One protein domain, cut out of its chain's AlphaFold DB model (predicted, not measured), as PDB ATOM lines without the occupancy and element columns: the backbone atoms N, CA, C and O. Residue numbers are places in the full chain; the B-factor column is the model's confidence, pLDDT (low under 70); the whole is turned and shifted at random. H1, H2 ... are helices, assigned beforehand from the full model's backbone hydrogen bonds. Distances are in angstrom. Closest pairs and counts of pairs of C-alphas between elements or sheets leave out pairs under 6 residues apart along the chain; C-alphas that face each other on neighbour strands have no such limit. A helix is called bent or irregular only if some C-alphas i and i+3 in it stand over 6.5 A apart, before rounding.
ATOM      1  N   LEU A  58     553.637 498.131 410.325       54.91
ATOM      2  CA  LEU A  58     554.940 498.170 409.646       54.91
ATOM      3  C   LEU A  58     554.869 497.693 408.190       54.91
ATOM      4  O   LEU A  58     555.406 498.347 407.296       54.91
ATOM      5  N   LEU A  59     554.158 496.592 407.927       55.28
ATOM      6  CA  LEU A  59     553.960 496.079 406.566       55.28
ATOM      7  C   LEU A  59     553.176 497.067 405.707       55.28
ATOM      8  O   LEU A  59     553.520 497.296 404.550       55.28
ATOM      9  N   ILE A  60     552.158 497.691 406.296       58.69
ATOM     10  CA  ILE A  60     551.344 498.706 405.634       58.69
ATOM     11  C   ILE A  60     552.215 499.917 405.269       58.69
ATOM     12  O   ILE A  60     552.136 500.394 404.138       58.69
ATOM     13  N   GLN A  61     553.106 500.368 406.159       59.00
ATOM     14  CA  GLN A  61     554.050 501.451 405.853       59.00
ATOM     15  C   GLN A  61     555.012 501.102 404.714       59.00
ATOM     16  O   GLN A  61     555.168 501.901 403.786       59.00
ATOM     17  N   VAL A  62     555.623 499.914 404.742       61.09
ATOM     18  CA  VAL A  62     556.548 499.466 403.684       61.09
ATOM     19  C   VAL A  62     555.813 499.291 402.349       61.09
ATOM     20  O   VAL A  62     556.341 499.644 401.288       61.09
ATOM     21  N   LEU A  63     554.569 498.810 402.381       64.19
ATOM     22  CA  LEU A  63     553.742 498.658 401.189       64.19
ATOM     23  C   LEU A  63     553.344 500.021 400.610       64.19
ATOM     24  O   LEU A  63     553.543 500.249 399.421       64.19
ATOM     25  N   PHE A  64     552.873 500.967 401.431       67.56
ATOM     26  CA  PHE A  64     552.564 502.333 400.977       67.56
ATOM     27  C   PHE A  64     553.782 503.065 400.423       67.56
ATOM     28  O   PHE A  64     553.650 503.957 399.584       67.56
ATOM     29  N   GLN A  65     554.967 502.684 400.877       66.31
ATOM     30  CA  GLN A  65     556.215 503.259 400.426       66.31
ATOM     31  C   GLN A  65     556.690 502.711 399.081       66.31
ATOM     32  O   GLN A  65     557.198 503.463 398.248       66.31
ATOM     33  N   THR A  66     556.546 501.408 398.871       67.81
ATOM     34  CA  THR A  66     557.006 500.731 397.654       67.81
ATOM     35  C   THR A  66     555.945 500.732 396.553       67.81
ATOM     36  O   THR A  66     556.294 500.663 395.374       67.81
ATOM     37  N   ALA A  67     554.667 500.905 396.906       72.62
ATOM     38  CA  ALA A  67     553.546 500.905 395.970       72.62
ATOM     39  C   ALA A  67     553.633 501.988 394.880       72.62
ATOM     40  O   ALA A  67     553.444 501.631 393.719       72.62
ATOM     41  N   PRO A  68     553.957 503.271 395.156       78.38
ATOM     42  CA  PRO A  68     554.057 504.290 394.109       78.38
ATOM     43  C   PRO A  68     555.134 503.952 393.078       78.38
ATOM     44  O   PRO A  68     554.912 504.093 391.879       78.38
ATOM     45  N   LEU A  69     556.280 503.446 393.546       75.94
ATOM     46  CA  LEU A  69     557.378 503.033 392.681       75.94
ATOM     47  C   LEU A  69     556.993 501.808 391.843       75.94
ATOM     48  O   LEU A  69     557.197 501.824 390.633       75.94
ATOM     49  N   ALA A  70     556.395 500.787 392.463       73.44
ATOM     50  CA  ALA A  70     555.929 499.585 391.773       73.44
ATOM     51  C   ALA A  70     554.825 499.892 390.743       73.44
ATOM     52  O   ALA A  70     554.786 499.308 389.662       73.44
ATOM     53  N   LEU A  71     553.935 500.839 391.044       75.75
ATOM     54  CA  LEU A  71     552.866 501.257 390.139       75.75
ATOM     55  C   LEU A  71     553.430 502.060 388.961       75.75
ATOM     56  O   LEU A  71     553.033 501.844 387.817       75.75
ATOM     57  N   ALA A  72     554.409 502.928 389.212       81.62
ATOM     58  CA  ALA A  72     555.099 503.670 388.163       81.62
ATOM     59  C   ALA A  72     555.887 502.754 387.223       81.62
ATOM     60  O   ALA A  72     555.798 502.898 386.002       81.62
ATOM     61  N   THR A  73     556.608 501.769 387.760       78.25
ATOM     62  CA  THR A  73     557.318 500.779 386.940       78.25
ATOM     63  C   THR A  73     556.341 499.889 386.171       78.25
ATOM     64  O   THR A  73     556.587 499.608 384.993       78.25
ATOM     65  N   ALA A  74     555.197 499.525 386.760       73.88
ATOM     66  CA  ALA A  74     554.115 498.842 386.049       73.88
ATOM     67  C   ALA A  74     553.565 499.673 384.885       73.88
ATOM     68  O   ALA A  74     553.456 499.154 383.774       73.88
ATOM     69  N   ALA A  75     553.290 500.961 385.102       80.31
ATOM     70  CA  ALA A  75     552.784 501.867 384.074       80.31
ATOM     71  C   ALA A  75     553.788 502.062 382.925       80.31
ATOM     72  O   ALA A  75     553.415 501.978 381.755       80.31
ATOM     73  N   VAL A  76     555.073 502.252 383.242       84.25
ATOM     74  CA  VAL A  76     556.143 502.364 382.236       84.25
ATOM     75  C   VAL A  76     556.272 501.074 381.424       84.25
ATOM     76  O   VAL A  76     556.286 501.111 380.194       84.25
ATOM     77  N   THR A  77     556.312 499.922 382.096       79.62
ATOM     78  CA  THR A  77     556.421 498.612 381.433       79.62
ATOM     79  C   THR A  77     555.223 498.357 380.529       79.62
ATOM     80  O   THR A  77     555.380 497.897 379.398       79.62
ATOM     81  N   PHE A  78     554.030 498.715 380.999       77.19
ATOM     82  CA  PHE A  78     552.799 498.639 380.232       77.19
ATOM     83  C   PHE A  78     552.850 499.523 378.976       77.19
ATOM     84  O   PHE A  78     552.615 499.033 377.872       77.19
ATOM     85  N   ALA A  79     553.235 500.794 379.112       83.88
ATOM     86  CA  ALA A  79     553.317 501.739 377.997       83.88
ATOM     87  C   ALA A  79     554.353 501.321 376.935       83.88
ATOM     88  O   ALA A  79     554.103 501.436 375.734       83.88
ATOM     89  N   ILE A  80     555.496 500.780 377.361       81.25
ATOM     90  CA  ILE A  80     556.505 500.204 376.460       81.25
ATOM     91  C   ILE A  80     555.920 499.013 375.696       81.25
ATOM     92  O   ILE A  80     556.056 498.909 374.477       81.25
ATOM     93  N   ARG A  81     555.243 498.111 376.407       79.25
ATOM     94  CA  ARG A  81     554.680 496.883 375.841       79.25
ATOM     95  C   ARG A  81     553.518 497.122 374.879       79.25
ATOM     96  O   ARG A  81     553.360 496.353 373.934       79.25
ATOM     97  N   PHE A  82     552.742 498.178 375.097       82.25
ATOM     98  CA  PHE A  82     551.711 498.645 374.169       82.25
ATOM     99  C   PHE A  82     552.274 499.426 372.972       82.25
ATOM    100  O   PHE A  82     551.518 499.820 372.086       82.25
ATOM    101  N   GLY A  83     553.591 499.653 372.925       81.19
ATOM    102  CA  GLY A  83     554.243 500.401 371.853       81.19
ATOM    103  C   GLY A  83     554.023 501.913 371.923       81.19
ATOM    104  O   GLY A  83     554.377 502.611 370.974       81.19
ATOM    105  N   TRP A  84     553.470 502.434 373.026       85.94
ATOM    106  CA  TRP A  84     553.314 503.879 373.249       85.94
ATOM    107  C   TRP A  84     554.674 504.559 373.433       85.94
ATOM    108  O   TRP A  84     554.867 505.700 373.021       85.94
ATOM    109  N   LEU A  85     555.634 503.835 374.016       83.81
ATOM    110  CA  LEU A  85     557.015 504.270 374.193       83.81
ATOM    111  C   LEU A  85     557.955 503.362 373.396       83.81
ATOM    112  O   LEU A  85     557.982 502.147 373.585       83.81
ATOM    113  N   ARG A  86     558.769 503.955 372.516       84.81
ATOM    114  CA  ARG A  86     559.837 503.247 371.794       84.81
ATOM    115  C   ARG A  86     561.159 503.407 372.541       84.81
ATOM    116  O   ARG A  86     561.652 504.525 372.652       84.81
ATOM    117  N   PHE A  87     561.780 502.297 372.950       72.12
ATOM    118  CA  PHE A  87     563.081 502.276 373.650       72.12
ATOM    119  C   PHE A  87     564.207 503.024 372.928       72.12
ATOM    120  O   PHE A  87     565.158 503.474 373.556       72.12
ATOM    121  N   ARG A  88     564.106 503.153 371.603       75.12
ATOM    122  CA  ARG A  88     565.122 503.805 370.774       75.12
ATOM    123  C   ARG A  88     565.059 505.334 370.812       75.12
ATOM    124  O   ARG A  88     565.969 505.976 370.302       75.12
ATOM    125  N   SER A  89     563.994 505.914 371.371       78.69
ATOM    126  CA  SER A  89     563.834 507.364 371.427       78.69
ATOM    127  C   SER A  89     564.442 507.938 372.710       78.69
ATOM    128  O   SER A  89     564.047 507.505 373.797       78.69
ATOM    129  N   PRO A  90     565.308 508.966 372.635       74.44
ATOM    130  CA  PRO A  90     565.797 509.657 373.829       74.44
ATOM    131  C   PRO A  90     564.647 510.278 374.636       74.44
ATOM    132  O   PRO A  90     564.700 510.321 375.861       74.44
ATOM    133  N   THR A  91     563.555 510.673 373.972       79.44
ATOM    134  CA  THR A  91     562.358 511.197 374.649       79.44
ATOM    135  C   THR A  91     561.676 510.152 375.529       79.44
ATOM    136  O   THR A  91     561.175 510.496 376.595       79.44
ATOM    137  N   ALA A  92     561.694 508.872 375.138       75.06
ATOM    138  CA  ALA A  92     561.103 507.805 375.937       75.06
ATOM    139  C   ALA A  92     561.886 507.584 377.236       75.06
ATOM    140  O   ALA A  92     561.280 507.413 378.288       75.06
ATOM    141  N   LEU A  93     563.221 507.665 377.179       74.19
ATOM    142  CA  LEU A  93     564.067 507.595 378.371       74.19
ATOM    143  C   LEU A  93     563.765 508.745 379.334       74.19
ATOM    144  O   LEU A  93     563.540 508.495 380.515       74.19
ATOM    145  N   VAL A  94     563.672 509.979 378.828       78.75
ATOM    146  CA  VAL A  94     563.347 511.156 379.651       78.75
ATOM    147  C   VAL A  94     561.976 511.009 380.317       78.75
ATOM    148  O   VAL A  94     561.851 511.275 381.511       78.75
ATOM    149  N   ILE A  95     560.964 510.534 379.584       80.38
ATOM    150  CA  ILE A  95     559.620 510.295 380.130       80.38
ATOM    151  C   ILE A  95     559.659 509.216 381.220       80.38
ATOM    152  O   ILE A  95     559.117 509.430 382.302       80.38
ATOM    153  N   CYS A  96     560.332 508.086 380.982       77.19
ATOM    154  CA  CYS A  96     560.467 507.018 381.976       77.19
ATOM    155  C   CYS A  96     561.171 507.510 383.247       77.19
ATOM    156  O   CYS A  96     560.688 507.263 384.352       77.19
ATOM    157  N   SER A  97     562.278 508.240 383.101       75.12
ATOM    158  CA  SER A  97     562.999 508.830 384.230       75.12
ATOM    159  C   SER A  97     562.125 509.819 384.998       75.12
ATOM    160  O   SER A  97     562.082 509.755 386.224       75.12
ATOM    161  N   ALA A  98     561.383 510.684 384.304       78.25
ATOM    162  CA  ALA A  98     560.474 511.635 384.939       78.25
ATOM    163  C   ALA A  98     559.366 510.923 385.733       78.25
ATOM    164  O   ALA A  98     559.122 511.278 386.884       78.25
ATOM    165  N   VAL A  99     558.746 509.884 385.164       80.94
ATOM    166  CA  VAL A  99     557.707 509.090 385.841       80.94
ATOM    167  C   VAL A  99     558.253 508.422 387.104       80.94
ATOM    168  O   VAL A  99     557.612 508.490 388.152       80.94
ATOM    169  N   ILE A 100     559.450 507.832 387.036       77.38
ATOM    170  CA  ILE A 100     560.093 507.203 388.197       77.38
ATOM    171  C   ILE A 100     560.401 508.251 389.274       77.38
ATOM    172  O   ILE A 100     560.033 508.049 390.428       77.38
ATOM    173  N   ILE A 101     561.000 509.391 388.909       74.75
ATOM    174  CA  ILE A 101     561.333 510.470 389.857       74.75
ATOM    175  C   ILE A 101     560.070 510.999 390.547       74.75
ATOM    176  O   ILE A 101     560.046 511.124 391.772       74.75
ATOM    177  N   VAL A 102     559.012 511.277 389.781       75.81
ATOM    178  CA  VAL A 102     557.733 511.763 390.323       75.81
ATOM    179  C   VAL A 102     557.125 510.732 391.273       75.81
ATOM    180  O   VAL A 102     556.671 511.094 392.356       75.81
ATOM    181  N   ALA A 103     557.160 509.447 390.924       74.56
ATOM    182  CA  ALA A 103     556.639 508.386 391.776       74.56
ATOM    183  C   ALA A 103     557.428 508.225 393.083       74.56
ATOM    184  O   ALA A 103     556.825 508.111 394.152       74.56
ATOM    185  N   THR A 104     558.762 508.277 393.021       72.69
ATOM    186  CA  THR A 104     559.623 508.271 394.212       72.69
ATOM    187  C   THR A 104     559.339 509.486 395.095       72.69
ATOM    188  O   THR A 104     559.218 509.351 396.314       72.69
ATOM    189  N   TRP A 105     559.165 510.665 394.493       77.31
ATOM    190  CA  TRP A 105     558.826 511.888 395.219       77.31
ATOM    191  C   TRP A 105     557.460 511.793 395.914       77.31
ATOM    192  O   TRP A 105     557.351 512.116 397.100       77.31
ATOM    193  N   ILE A 106     556.435 511.277 395.224       77.00
ATOM    194  CA  ILE A 106     555.104 511.025 395.804       77.00
ATOM    195  C   ILE A 106     555.195 510.025 396.963       77.00
ATOM    196  O   ILE A 106     554.595 510.260 398.013       77.00
ATOM    197  N   GLY A 107     555.974 508.948 396.821       71.44
ATOM    198  CA  GLY A 107     556.217 507.989 397.905       71.44
ATOM    199  C   GLY A 107     556.845 508.640 399.141       71.44
ATOM    200  O   GLY A 107     556.431 508.362 400.267       71.44
ATOM    201  N   GLY A 108     557.774 509.579 398.939       70.31
ATOM    202  CA  GLY A 108     558.343 510.394 400.017       70.31
ATOM    203  C   GLY A 108     557.313 511.294 400.703       70.31
ATOM    204  O   GLY A 108     557.267 511.357 401.933       70.31
ATOM    205  N   GLN A 109     556.439 511.946 399.931       74.94
ATOM    206  CA  GLN A 109     555.372 512.802 400.466       74.94
ATOM    207  C   GLN A 109     554.316 512.011 401.251       74.94
ATOM    208  O   GLN A 109     553.873 512.446 402.317       74.94
ATOM    209  N   LEU A 110     553.926 510.832 400.756       71.12
ATOM    210  CA  LEU A 110     553.006 509.934 401.456       71.12
ATOM    211  C   LEU A 110     553.589 509.479 402.793       71.12
ATOM    212  O   LEU A 110     552.876 509.501 403.796       71.12
ATOM    213  N   ARG A 111     554.889 509.159 402.832       66.50
ATOM    214  CA  ARG A 111     555.589 508.835 404.079       66.50
ATOM    215  C   ARG A 111     555.585 510.005 405.051       66.50
ATOM    216  O   ARG A 111     555.259 509.798 406.216       66.50
ATOM    217  N   TYR A 112     555.909 511.212 404.585       67.19
ATOM    218  CA  TYR A 112     555.889 512.401 405.436       67.19
ATOM    219  C   TYR A 112     554.517 512.560 406.100       67.19
ATOM    220  O   TYR A 112     554.431 512.643 407.320       67.19
ATOM    221  N   ARG A 113     553.432 512.459 405.322       74.00
ATOM    222  CA  ARG A 113     552.056 512.561 405.838       74.00
ATOM    223  C   ARG A 113     551.651 511.407 406.758       74.00
ATOM    224  O   ARG A 113     550.934 511.640 407.730       74.00
ATOM    225  N   ALA A 114     552.063 510.178 406.453       65.38
ATOM    226  CA  ALA A 114     551.771 509.007 407.279       65.38
ATOM    227  C   ALA A 114     552.485 509.093 408.635       65.38
ATOM    228  O   ALA A 114     551.861 508.844 409.667       65.38
ATOM    229  N   ALA A 115     553.743 509.540 408.631       62.84
ATOM    230  CA  ALA A 115     554.487 509.835 409.845       62.84
ATOM    231  C   ALA A 115     553.784 510.933 410.652       62.84
ATOM    232  O   ALA A 115     553.532 510.729 411.829       62.84
ATOM    233  N   THR A 116     553.347 512.039 410.036       61.97
ATOM    234  CA  THR A 116     552.644 513.115 410.766       61.97
ATOM    235  C   THR A 116     551.318 512.657 411.390       61.97
ATOM    236  O   THR A 116     550.968 513.107 412.478       61.97
ATOM    237  N   LYS A 117     550.572 511.744 410.752       55.94
ATOM    238  CA  LYS A 117     549.296 511.240 411.296       55.94
ATOM    239  C   LYS A 117     549.465 510.309 412.502       55.94
ATOM    240  O   LYS A 117     548.589 510.296 413.361       55.94
ATOM    241  N   GLN A 118     550.569 509.566 412.605       49.34
ATOM    242  CA  GLN A 118     550.829 508.698 413.764       49.34
ATOM    243  C   GLN A 118     551.127 509.476 415.059       49.34
ATOM    244  O   GLN A 118     550.921 508.931 416.139       49.34
ATOM    245  N   VAL A 154     575.112 512.155 404.348       59.97
ATOM    246  CA  VAL A 154     575.972 510.982 404.193       59.97
ATOM    247  C   VAL A 154     576.761 511.167 402.902       59.97
ATOM    248  O   VAL A 154     576.178 511.356 401.826       59.97
ATOM    249  N   SER A 155     578.091 511.164 403.009       67.00
ATOM    250  CA  SER A 155     578.947 511.347 401.838       67.00
ATOM    251  C   SER A 155     578.822 510.149 400.891       67.00
ATOM    252  O   SER A 155     578.537 509.028 401.307       67.00
ATOM    253  N   LEU A 156     579.086 510.359 399.601       64.75
ATOM    254  CA  LEU A 156     579.031 509.306 398.578       64.75
ATOM    255  C   LEU A 156     579.900 508.095 398.932       64.75
ATOM    256  O   LEU A 156     579.499 506.948 398.758       64.75
ATOM    257  N   LYS A 157     581.092 508.365 399.468       68.19
ATOM    258  CA  LYS A 157     582.052 507.337 399.873       68.19
ATOM    259  C   LYS A 157     581.492 506.468 400.999       68.19
ATOM    260  O   LYS A 157     581.691 505.260 400.998       68.19
ATOM    261  N   GLU A 158     580.764 507.086 401.917       69.81
ATOM    262  CA  GLU A 158     580.122 506.423 403.047       69.81
ATOM    263  C   GLU A 158     578.890 505.630 402.593       69.81
ATOM    264  O   GLU A 158     578.761 504.457 402.925       69.81
ATOM    265  N   ALA A 159     578.064 506.204 401.713       63.53
ATOM    266  CA  ALA A 159     576.949 505.513 401.066       63.53
ATOM    267  C   ALA A 159     577.397 504.276 400.262       63.53
ATOM    268  O   ALA A 159     576.768 503.221 400.348       63.53
ATOM    269  N   CYS A 160     578.493 504.379 399.503       61.75
ATOM    270  CA  CYS A 160     579.077 503.251 398.775       61.75
ATOM    271  C   CYS A 160     579.712 502.217 399.708       61.75
ATOM    272  O   CYS A 160     579.579 501.027 399.436       61.75
ATOM    273  N   GLY A 161     580.359 502.647 400.798       65.00
ATOM    274  CA  GLY A 161     580.882 501.746 401.829       65.00
ATOM    275  C   GLY A 161     579.770 500.917 402.469       65.00
ATOM    276  O   GLY A 161     579.854 499.696 402.490       65.00
ATOM    277  N   ILE A 162     578.664 501.560 402.849       62.75
ATOM    278  CA  ILE A 162     577.464 500.891 403.380       62.75
ATOM    279  C   ILE A 162     576.885 499.894 402.364       62.75
ATOM    280  O   ILE A 162     576.489 498.788 402.731       62.75
ATOM    281  N   LEU A 163     576.840 500.266 401.077       58.66
ATOM    282  CA  LEU A 163     576.362 499.368 400.022       58.66
ATOM    283  C   LEU A 163     577.269 498.143 399.831       58.66
ATOM    284  O   LEU A 163     576.761 497.063 399.532       58.66
ATOM    285  N   ALA A 164     578.584 498.329 399.960       61.59
ATOM    286  CA  ALA A 164     579.588 497.289 399.762       61.59
ATOM    287  C   ALA A 164     579.690 496.335 400.961       61.59
ATOM    288  O   ALA A 164     579.807 495.128 400.758       61.59
ATOM    289  N   VAL A 177     565.170 509.624 405.857       55.34
ATOM    290  CA  VAL A 177     566.099 509.202 404.791       55.34
ATOM    291  C   VAL A 177     567.243 510.218 404.718       55.34
ATOM    292  O   VAL A 177     566.962 511.366 404.352       55.34
ATOM    293  N   PRO A 178     568.498 509.847 405.045       55.53
ATOM    294  CA  PRO A 178     569.645 510.711 404.824       55.53
ATOM    295  C   PRO A 178     569.687 511.166 403.368       55.53
ATOM    296  O   PRO A 178     569.580 510.370 402.430       55.53
ATOM    297  N   ARG A 179     569.825 512.478 403.179       55.28
ATOM    298  CA  ARG A 179     570.012 513.061 401.853       55.28
ATOM    299  C   ARG A 179     571.447 512.787 401.423       55.28
ATOM    300  O   ARG A 179     572.382 513.336 401.998       55.28
ATOM    301  N   VAL A 180     571.615 511.940 400.414       60.69
ATOM    302  CA  VAL A 180     572.922 511.707 399.796       60.69
ATOM    303  C   VAL A 180     573.171 512.859 398.830       60.69
ATOM    304  O   VAL A 180     572.519 512.953 397.795       60.69
ATOM    305  N   SER A 181     574.073 513.773 399.181       63.19
ATOM    306  CA  SER A 181     574.386 514.938 398.347       63.19
ATOM    307  C   SER A 181     575.477 514.588 397.332       63.19
ATOM    308  O   SER A 181     576.664 514.729 397.614       63.19
ATOM    309  N   LEU A 182     575.081 514.100 396.154       61.56
ATOM    310  CA  LEU A 182     575.998 513.759 395.051       61.56
ATOM    311  C   LEU A 182     576.272 514.960 394.163       61.56
ATOM    312  O   LEU A 182     577.380 515.155 393.675       61.56
ATOM    313  N   MET A 183     575.215 515.725 393.911       66.81
ATOM    314  CA  MET A 183     575.235 516.873 393.025       66.81
ATOM    315  C   MET A 183     574.900 518.144 393.801       66.81
ATOM    316  O   MET A 183     573.993 518.109 394.639       66.81
ATOM    317  N   PRO A 184     575.590 519.262 393.508       62.91
ATOM    318  CA  PRO A 184     575.279 520.546 394.111       62.91
ATOM    319  C   PRO A 184     573.845 520.948 393.760       62.91
ATOM    320  O   PRO A 184     573.435 520.926 392.595       62.91
ATOM    321  N   GLU A 185     573.073 521.320 394.779       64.81
ATOM    322  CA  GLU A 185     571.695 521.774 394.621       64.81
ATOM    323  C   GLU A 185     571.661 523.173 393.991       64.81
ATOM    324  O   GLU A 185     571.492 524.185 394.667       64.81
ATOM    325  N   SER A 186     571.839 523.255 392.673       71.88
ATOM    326  CA  SER A 186     571.623 524.511 391.954       71.88
ATOM    327  C   SER A 186     570.122 524.823 391.851       71.88
ATOM    328  O   SER A 186     569.288 523.926 391.782       71.88
ATOM    329  N   GLY A 187     569.743 526.101 391.786       69.69
ATOM    330  CA  GLY A 187     568.351 526.508 391.525       69.69
ATOM    331  C   GLY A 187     567.862 526.227 390.093       69.69
ATOM    332  O   GLY A 187     566.760 526.627 389.734       69.69
ATOM    333  N   SER A 188     568.680 525.579 389.260       76.62
ATOM    334  CA  SER A 188     568.392 525.306 387.851       76.62
ATOM    335  C   SER A 188     567.633 523.984 387.655       76.62
ATOM    336  O   SER A 188     567.547 523.153 388.559       76.62
ATOM    337  N   LEU A 189     567.131 523.742 386.439       65.81
ATOM    338  CA  LEU A 189     566.488 522.477 386.045       65.81
ATOM    339  C   LEU A 189     567.407 521.265 386.300       65.81
ATOM    340  O   LEU A 189     566.953 520.204 386.724       65.81
ATOM    341  N   LEU A 190     568.718 521.464 386.150       66.06
ATOM    342  CA  LEU A 190     569.751 520.478 386.461       66.06
ATOM    343  C   LEU A 190     569.827 520.171 387.965       66.06
ATOM    344  O   LEU A 190     570.072 519.032 388.351       66.06
ATOM    345  N   GLY A 191     569.549 521.154 388.822       69.88
ATOM    346  CA  GLY A 191     569.460 520.958 390.266       69.88
ATOM    347  C   GLY A 191     568.177 520.259 390.718       69.88
ATOM    348  O   GLY A 191     568.218 519.507 391.686       69.88
ATOM    349  N   ILE A 192     567.061 520.401 389.993       67.38
ATOM    350  CA  ILE A 192     565.851 519.589 390.235       67.38
ATOM    351  C   ILE A 192     566.143 518.114 389.933       67.38
ATOM    352  O   ILE A 192     565.825 517.241 390.744       67.38
ATOM    353  N   ILE A 193     566.801 517.841 388.802       65.81
ATOM    354  CA  ILE A 193     567.244 516.489 388.434       65.81
ATOM    355  C   ILE A 193     568.243 515.959 389.472       65.81
ATOM    356  O   ILE A 193     568.096 514.831 389.940       65.81
ATOM    357  N   GLY A 194     569.206 516.788 389.886       70.81
ATOM    358  CA  GLY A 194     570.183 516.463 390.925       70.81
ATOM    359  C   GLY A 194     569.533 516.110 392.264       70.81
ATOM    360  O   GLY A 194     569.874 515.089 392.849       70.81
ATOM    361  N   ARG A 195     568.528 516.874 392.713       67.62
ATOM    362  CA  ARG A 195     567.738 516.548 393.914       67.62
ATOM    363  C   ARG A 195     566.994 515.225 393.767       67.62
ATOM    364  O   ARG A 195     567.000 514.429 394.699       67.62
ATOM    365  N   GLY A 196     566.400 514.968 392.600       64.50
ATOM    366  CA  GLY A 196     565.738 513.697 392.306       64.50
ATOM    367  C   GLY A 196     566.698 512.508 392.382       64.50
ATOM    368  O   GLY A 196     566.377 511.505 393.014       64.50
ATOM    369  N   LEU A 197     567.896 512.635 391.804       67.12
ATOM    370  CA  LEU A 197     568.946 511.611 391.854       67.12
ATOM    371  C   LEU A 197     569.497 511.409 393.269       67.12
ATOM    372  O   LEU A 197     569.597 510.272 393.722       67.12
ATOM    373  N   ASN A 198     569.789 512.494 393.985       68.38
ATOM    374  CA  ASN A 198     570.218 512.477 395.386       68.38
ATOM    375  C   ASN A 198     569.181 511.767 396.272       68.38
ATOM    376  O   ASN A 198     569.525 510.956 397.132       68.38
ATOM    377  N   GLN A 199     567.894 512.026 396.029       66.56
ATOM    378  CA  GLN A 199     566.796 511.393 396.748       66.56
ATOM    379  C   GLN A 199     566.641 509.919 396.354       66.56
ATOM    380  O   GLN A 199     566.476 509.082 397.236       66.56
ATOM    381  N   LEU A 200     566.766 509.575 395.069       65.12
ATOM    382  CA  LEU A 200     566.754 508.189 394.588       65.12
ATOM    383  C   LEU A 200     567.904 507.370 395.193       65.12
ATOM    384  O   LEU A 200     567.682 506.241 395.622       65.12
ATOM    385  N   LEU A 201     569.111 507.936 395.277       66.06
ATOM    386  CA  LEU A 201     570.246 507.283 395.929       66.06
ATOM    387  C   LEU A 201     570.079 507.196 397.443       66.06
ATOM    388  O   LEU A 201     570.393 506.155 398.010       66.06
ATOM    389  N   GLY A 202     569.525 508.220 398.097       64.12
ATOM    390  CA  GLY A 202     569.130 508.120 399.504       64.12
ATOM    391  C   GLY A 202     568.141 506.975 399.729       64.12
ATOM    392  O   GLY A 202     568.308 506.183 400.649       64.12
ATOM    393  N   TYR A 203     567.170 506.808 398.829       64.19
ATOM    394  CA  TYR A 203     566.284 505.644 398.834       64.19
ATOM    395  C   TYR A 203     567.045 504.335 398.606       64.19
ATOM    396  O   TYR A 203     566.802 503.385 399.336       64.19
ATOM    397  N   LEU A 204     567.978 504.268 397.656       65.62
ATOM    398  CA  LEU A 204     568.771 503.063 397.389       65.62
ATOM    399  C   LEU A 204     569.598 502.625 398.613       65.62
ATOM    400  O   LEU A 204     569.660 501.437 398.923       65.62
ATOM    401  N   VAL A 205     570.213 503.588 399.300       63.78
ATOM    402  CA  VAL A 205     571.068 503.361 400.474       63.78
ATOM    403  C   VAL A 205     570.226 502.967 401.687       63.78
ATOM    404  O   VAL A 205     570.563 502.013 402.382       63.78
ATOM    405  N   VAL A 206     569.103 503.653 401.917       62.50
ATOM    406  CA  VAL A 206     568.252 503.438 403.101       62.50
ATOM    407  C   VAL A 206     567.338 502.225 402.952       62.50
ATOM    408  O   VAL A 206     567.151 501.483 403.909       62.50
ATOM    409  N   TYR A 207     566.759 501.999 401.769       57.66
ATOM    410  CA  TYR A 207     565.749 500.950 401.567       57.66
ATOM    411  C   TYR A 207     566.314 499.581 401.247       57.66
ATOM    412  O   TYR A 207     565.546 498.672 400.949       57.66
ATOM    413  N   GLN A 208     567.626 499.397 401.375       63.62
ATOM    414  CA  GLN A 208     568.336 498.245 400.842       63.62
ATOM    415  C   GLN A 208     568.156 498.197 399.304       63.62
ATOM    416  O   GLN A 208     567.030 498.139 398.799       63.62
ATOM    417  N   PRO A 209     569.237 498.133 398.506       60.00
ATOM    418  CA  PRO A 209     569.153 498.005 397.038       60.00
ATOM    419  C   PRO A 209     568.193 496.887 396.583       60.00
ATOM    420  O   PRO A 209     567.558 496.939 395.532       60.00
ATOM    421  N   ARG A 210     568.060 495.902 397.468       62.38
ATOM    422  CA  ARG A 210     567.169 494.754 397.487       62.38
ATOM    423  C   ARG A 210     565.674 495.099 397.351       62.38
ATOM    424  O   ARG A 210     565.048 494.651 396.391       62.38
ATOM    425  N   LEU A 211     565.083 495.906 398.239       62.69
ATOM    426  CA  LEU A 211     563.643 496.227 398.158       62.69
ATOM    427  C   LEU A 211     563.321 497.116 396.953       62.69
ATOM    428  O   LEU A 211     562.267 496.972 396.335       62.69
ATOM    429  N   PHE A 212     564.251 497.999 396.587       63.81
ATOM    430  CA  PHE A 212     564.133 498.827 395.390       63.81
ATOM    431  C   PHE A 212     564.069 497.968 394.119       63.81
ATOM    432  O   PHE A 212     563.160 498.127 393.300       63.81
ATOM    433  N   LEU A 213     564.980 496.998 393.987       65.69
ATOM    434  CA  LEU A 213     564.971 496.049 392.877       65.69
ATOM    435  C   LEU A 213     563.695 495.193 392.875       65.69
ATOM    436  O   LEU A 213     563.085 495.005 391.823       65.69
ATOM    437  N   ALA A 214     563.253 494.725 394.046       65.31
ATOM    438  CA  ALA A 214     562.024 493.949 394.179       65.31
ATOM    439  C   ALA A 214     560.792 494.740 393.701       65.31
ATOM    440  O   ALA A 214     559.972 494.199 392.961       65.31
ATOM    441  N   ALA A 215     560.689 496.027 394.047       67.69
ATOM    442  CA  ALA A 215     559.604 496.900 393.593       67.69
ATOM    443  C   ALA A 215     559.622 497.120 392.069       67.69
ATOM    444  O   ALA A 215     558.567 497.117 391.429       67.69
ATOM    445  N   ILE A 216     560.808 497.264 391.468       70.56
ATOM    446  CA  ILE A 216     560.953 497.362 390.008       70.56
ATOM    447  C   ILE A 216     560.484 496.073 389.333       70.56
ATOM    448  O   ILE A 216     559.680 496.131 388.401       70.56
ATOM    449  N   ILE A 217     560.953 494.917 389.809       71.50
ATOM    450  CA  ILE A 217     560.609 493.613 389.231       71.50
ATOM    451  C   ILE A 217     559.113 493.329 389.390       71.50
ATOM    452  O   ILE A 217     558.459 492.922 388.428       71.50
ATOM    453  N   LEU A 218     558.554 493.593 390.573       70.31
ATOM    454  CA  LEU A 218     557.130 493.418 390.844       70.31
ATOM    455  C   LEU A 218     556.277 494.300 389.927       70.31
ATOM    456  O   LEU A 218     555.327 493.811 389.316       70.31
ATOM    457  N   GLY A 219     556.633 495.575 389.776       68.75
ATOM    458  CA  GLY A 219     555.922 496.469 388.867       68.75
ATOM    459  C   GLY A 219     556.020 496.023 387.410       68.75
ATOM    460  O   GLY A 219     555.002 495.939 386.724       68.75
ATOM    461  N   ALA A 220     557.207 495.631 386.943       70.69
ATOM    462  CA  ALA A 220     557.379 495.092 385.595       70.69
ATOM    463  C   ALA A 220     556.517 493.839 385.356       70.69
ATOM    464  O   ALA A 220     555.898 493.700 384.295       70.69
ATOM    465  N   TYR A 221     556.421 492.960 386.356       73.56
ATOM    466  CA  TYR A 221     555.559 491.783 386.311       73.56
ATOM    467  C   TYR A 221     554.075 492.158 386.215       73.56
ATOM    468  O   TYR A 221     553.383 491.662 385.324       73.56
ATOM    469  N   ILE A 222     553.592 493.069 387.070       70.75
ATOM    470  CA  ILE A 222     552.201 493.551 387.047       70.75
ATOM    471  C   ILE A 222     551.874 494.169 385.685       70.75
ATOM    472  O   ILE A 222     550.853 493.826 385.087       70.75
ATOM    473  N   GLY A 223     552.758 495.018 385.151       68.56
ATOM    474  CA  GLY A 223     552.581 495.633 383.833       68.56
ATOM    475  C   GLY A 223     552.483 494.597 382.707       68.56
ATOM    476  O   GLY A 223     551.609 494.699 381.845       68.56
ATOM    477  N   CYS A 224     553.318 493.553 382.741       74.12
ATOM    478  CA  CYS A 224     553.236 492.443 381.786       74.12
ATOM    479  C   CYS A 224     551.957 491.609 381.955       74.12
ATOM    480  O   CYS A 224     551.333 491.236 380.962       74.12
ATOM    481  N   SER A 225     551.547 491.318 383.190       72.31
ATOM    482  CA  SER A 225     550.337 490.537 383.463       72.31
ATOM    483  C   SER A 225     549.078 491.272 383.001       72.31
ATOM    484  O   SER A 225     548.199 490.664 382.395       72.31
ATOM    485  N   LEU A 226     549.008 492.584 383.239       76.62
ATOM    486  CA  LEU A 226     547.886 493.418 382.813       76.62
ATOM    487  C   LEU A 226     547.761 493.448 381.286       76.62
ATOM    488  O   LEU A 226     546.654 493.365 380.755       76.62
ATOM    489  N   GLN A 227     548.891 493.501 380.573       80.00
ATOM    490  CA  GLN A 227     548.898 493.389 379.117       80.00
ATOM    491  C   GLN A 227     548.310 492.054 378.648       80.00
ATOM    492  O   GLN A 227     547.479 492.051 377.741       80.00
ATOM    493  N   SER A 228     548.735 490.933 379.239       75.19
ATOM    494  CA  SER A 228     548.216 489.609 378.876       75.19
ATOM    495  C   SER A 228     546.704 489.531 379.094       75.19
ATOM    496  O   SER A 228     545.988 489.151 378.177       75.19
ATOM    497  N   LEU A 229     546.206 490.017 380.238       76.62
ATOM    498  CA  LEU A 229     544.768 490.061 380.535       76.62
ATOM    499  C   LEU A 229     543.978 490.901 379.521       76.62
ATOM    500  O   LEU A 229     542.906 490.494 379.073       76.62
ATOM    501  N   LEU A 230     544.508 492.061 379.118       81.38
ATOM    502  CA  LEU A 230     543.881 492.921 378.106       81.38
ATOM    503  C   LEU A 230     543.890 492.299 376.706       81.38
ATOM    504  O   LEU A 230     542.953 492.511 375.933       81.38
ATOM    505  N   LYS A 231     544.935 491.533 376.381       77.06
ATOM    506  CA  LYS A 231     545.027 490.780 375.128       77.06
ATOM    507  C   LYS A 231     544.017 489.632 375.105       77.06
ATOM    508  O   LYS A 231     543.305 489.482 374.115       77.06
ATOM    509  N   ASP A 232     543.913 488.889 376.204       81.25
ATOM    510  CA  ASP A 232     542.988 487.760 376.352       81.25
ATOM    511  C   ASP A 232     541.522 488.222 376.362       81.25
ATOM    512  O   ASP A 232     540.649 487.542 375.830       81.25
ATOM    513  N   SER A 233     541.252 489.429 376.870       82.38
ATOM    514  CA  SER A 233     539.913 490.040 376.858       82.38
ATOM    515  C   SER A 233     539.450 490.501 375.464       82.38
ATOM    516  O   SER A 233     538.358 491.046 375.334       82.38
ATOM    517  N   GLY A 234     540.277 490.368 374.418       77.62
ATOM    518  CA  GLY A 234     539.937 490.783 373.047       77.62
ATOM    519  C   GLY A 234     539.792 492.300 372.840       77.62
ATOM    520  O   GLY A 234     539.574 492.749 371.715       77.62
ATOM    521  N   LEU A 235     539.965 493.096 373.900       72.56
ATOM    522  CA  LEU A 235     539.914 494.562 373.900       72.56
ATOM    523  C   LEU A 235     541.030 495.177 373.052       72.56
ATOM    524  O   LEU A 235     540.864 496.237 372.454       72.56
ATOM    525  N   VAL A 236     542.164 494.483 372.956       70.06
ATOM    526  CA  VAL A 236     543.300 494.892 372.134       70.06
ATOM    527  C   VAL A 236     543.342 494.005 370.900       70.06
ATOM    528  O   VAL A 236     544.090 493.030 370.822       70.06
ATOM    529  N   ARG A 237     542.518 494.340 369.904       65.12
ATOM    530  CA  ARG A 237     542.612 493.725 368.579       65.12
ATOM    531  C   ARG A 237     543.927 494.184 367.956       65.12
ATOM    532  O   ARG A 237     544.032 495.310 367.478       65.12
TER     533      ARG A 237
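This is residues 58 to 118, 154 to 164 and 177 to 237 of the 242 residues of an uncharacterized protein of Novipirellula artificiosorum (UniProt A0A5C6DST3). A helical hairpin of H1b, the second arm of the bent helix H1, and the long H2 makes the core; H5 crosses H1b, H4 crosses H2, and H4 and H5 meet in a nearly right-angled corner. Short H3 sits beyond H4, and residues 229 to 235 stick out at the other end of the length. The printed part has 133 residues with five named helices, H1 to H5 in order, and no named strand: all helix. It is only just compact, close to loose, with a radius of gyration of the C-alphas of 16.7 A and spans of 52 by 37 by 31 A.

Start at H1, residues 58 to 81, assigned as one helix by its hydrogen bonds but bent, with C-alphas 65 and 68 6.8 A apart; its arms are H1a, 58 to 65, and H1b, 68 to 81. H1b touches H2, residues 90 to 118, at a shallow tilt of 22 degrees, opposite ways, closest at the C-alphas of Pro 68 and Ala 103, 5.4 A. H5, residues 208 to 232, touches H1b at a steep 44 degrees, closest at the C-alphas of Ala 74 and Gly 219, 4.1 A; H2 and H5 are apart. H4, residues 189 to 206, touches H2 with residues 196 to 200 alone, closest at the C-alphas of Gly 196 and Ile 101, 6.0 A. H3, residues 156 to 164, only just touches H4, with 3 pairs of C-alphas within 8 A, the closest those of Ala 159 and Val 205, 6.3 A. Each O i to N i+4 pair is within hydrogen-bond range in H1a, H1b, H2, H3 and H4; in H5, 20 of 21 are.

Find C-alpha 58 at (554.940, 498.170, 409.646), where H1a begins. H2 spans 42.7 A, H4 25.6 A and H5 36.8 A, to C-alpha 232 at (542.988, 487.760, 376.352).

Residues 119 to 153 and 165 to 176 are not printed, with C-alpha gaps of 27.0 A and 18.7 A. Mean pLDDT of the printed part is 70.1; 66 residues are under 70, among them 154 to 164 and 195 to 215.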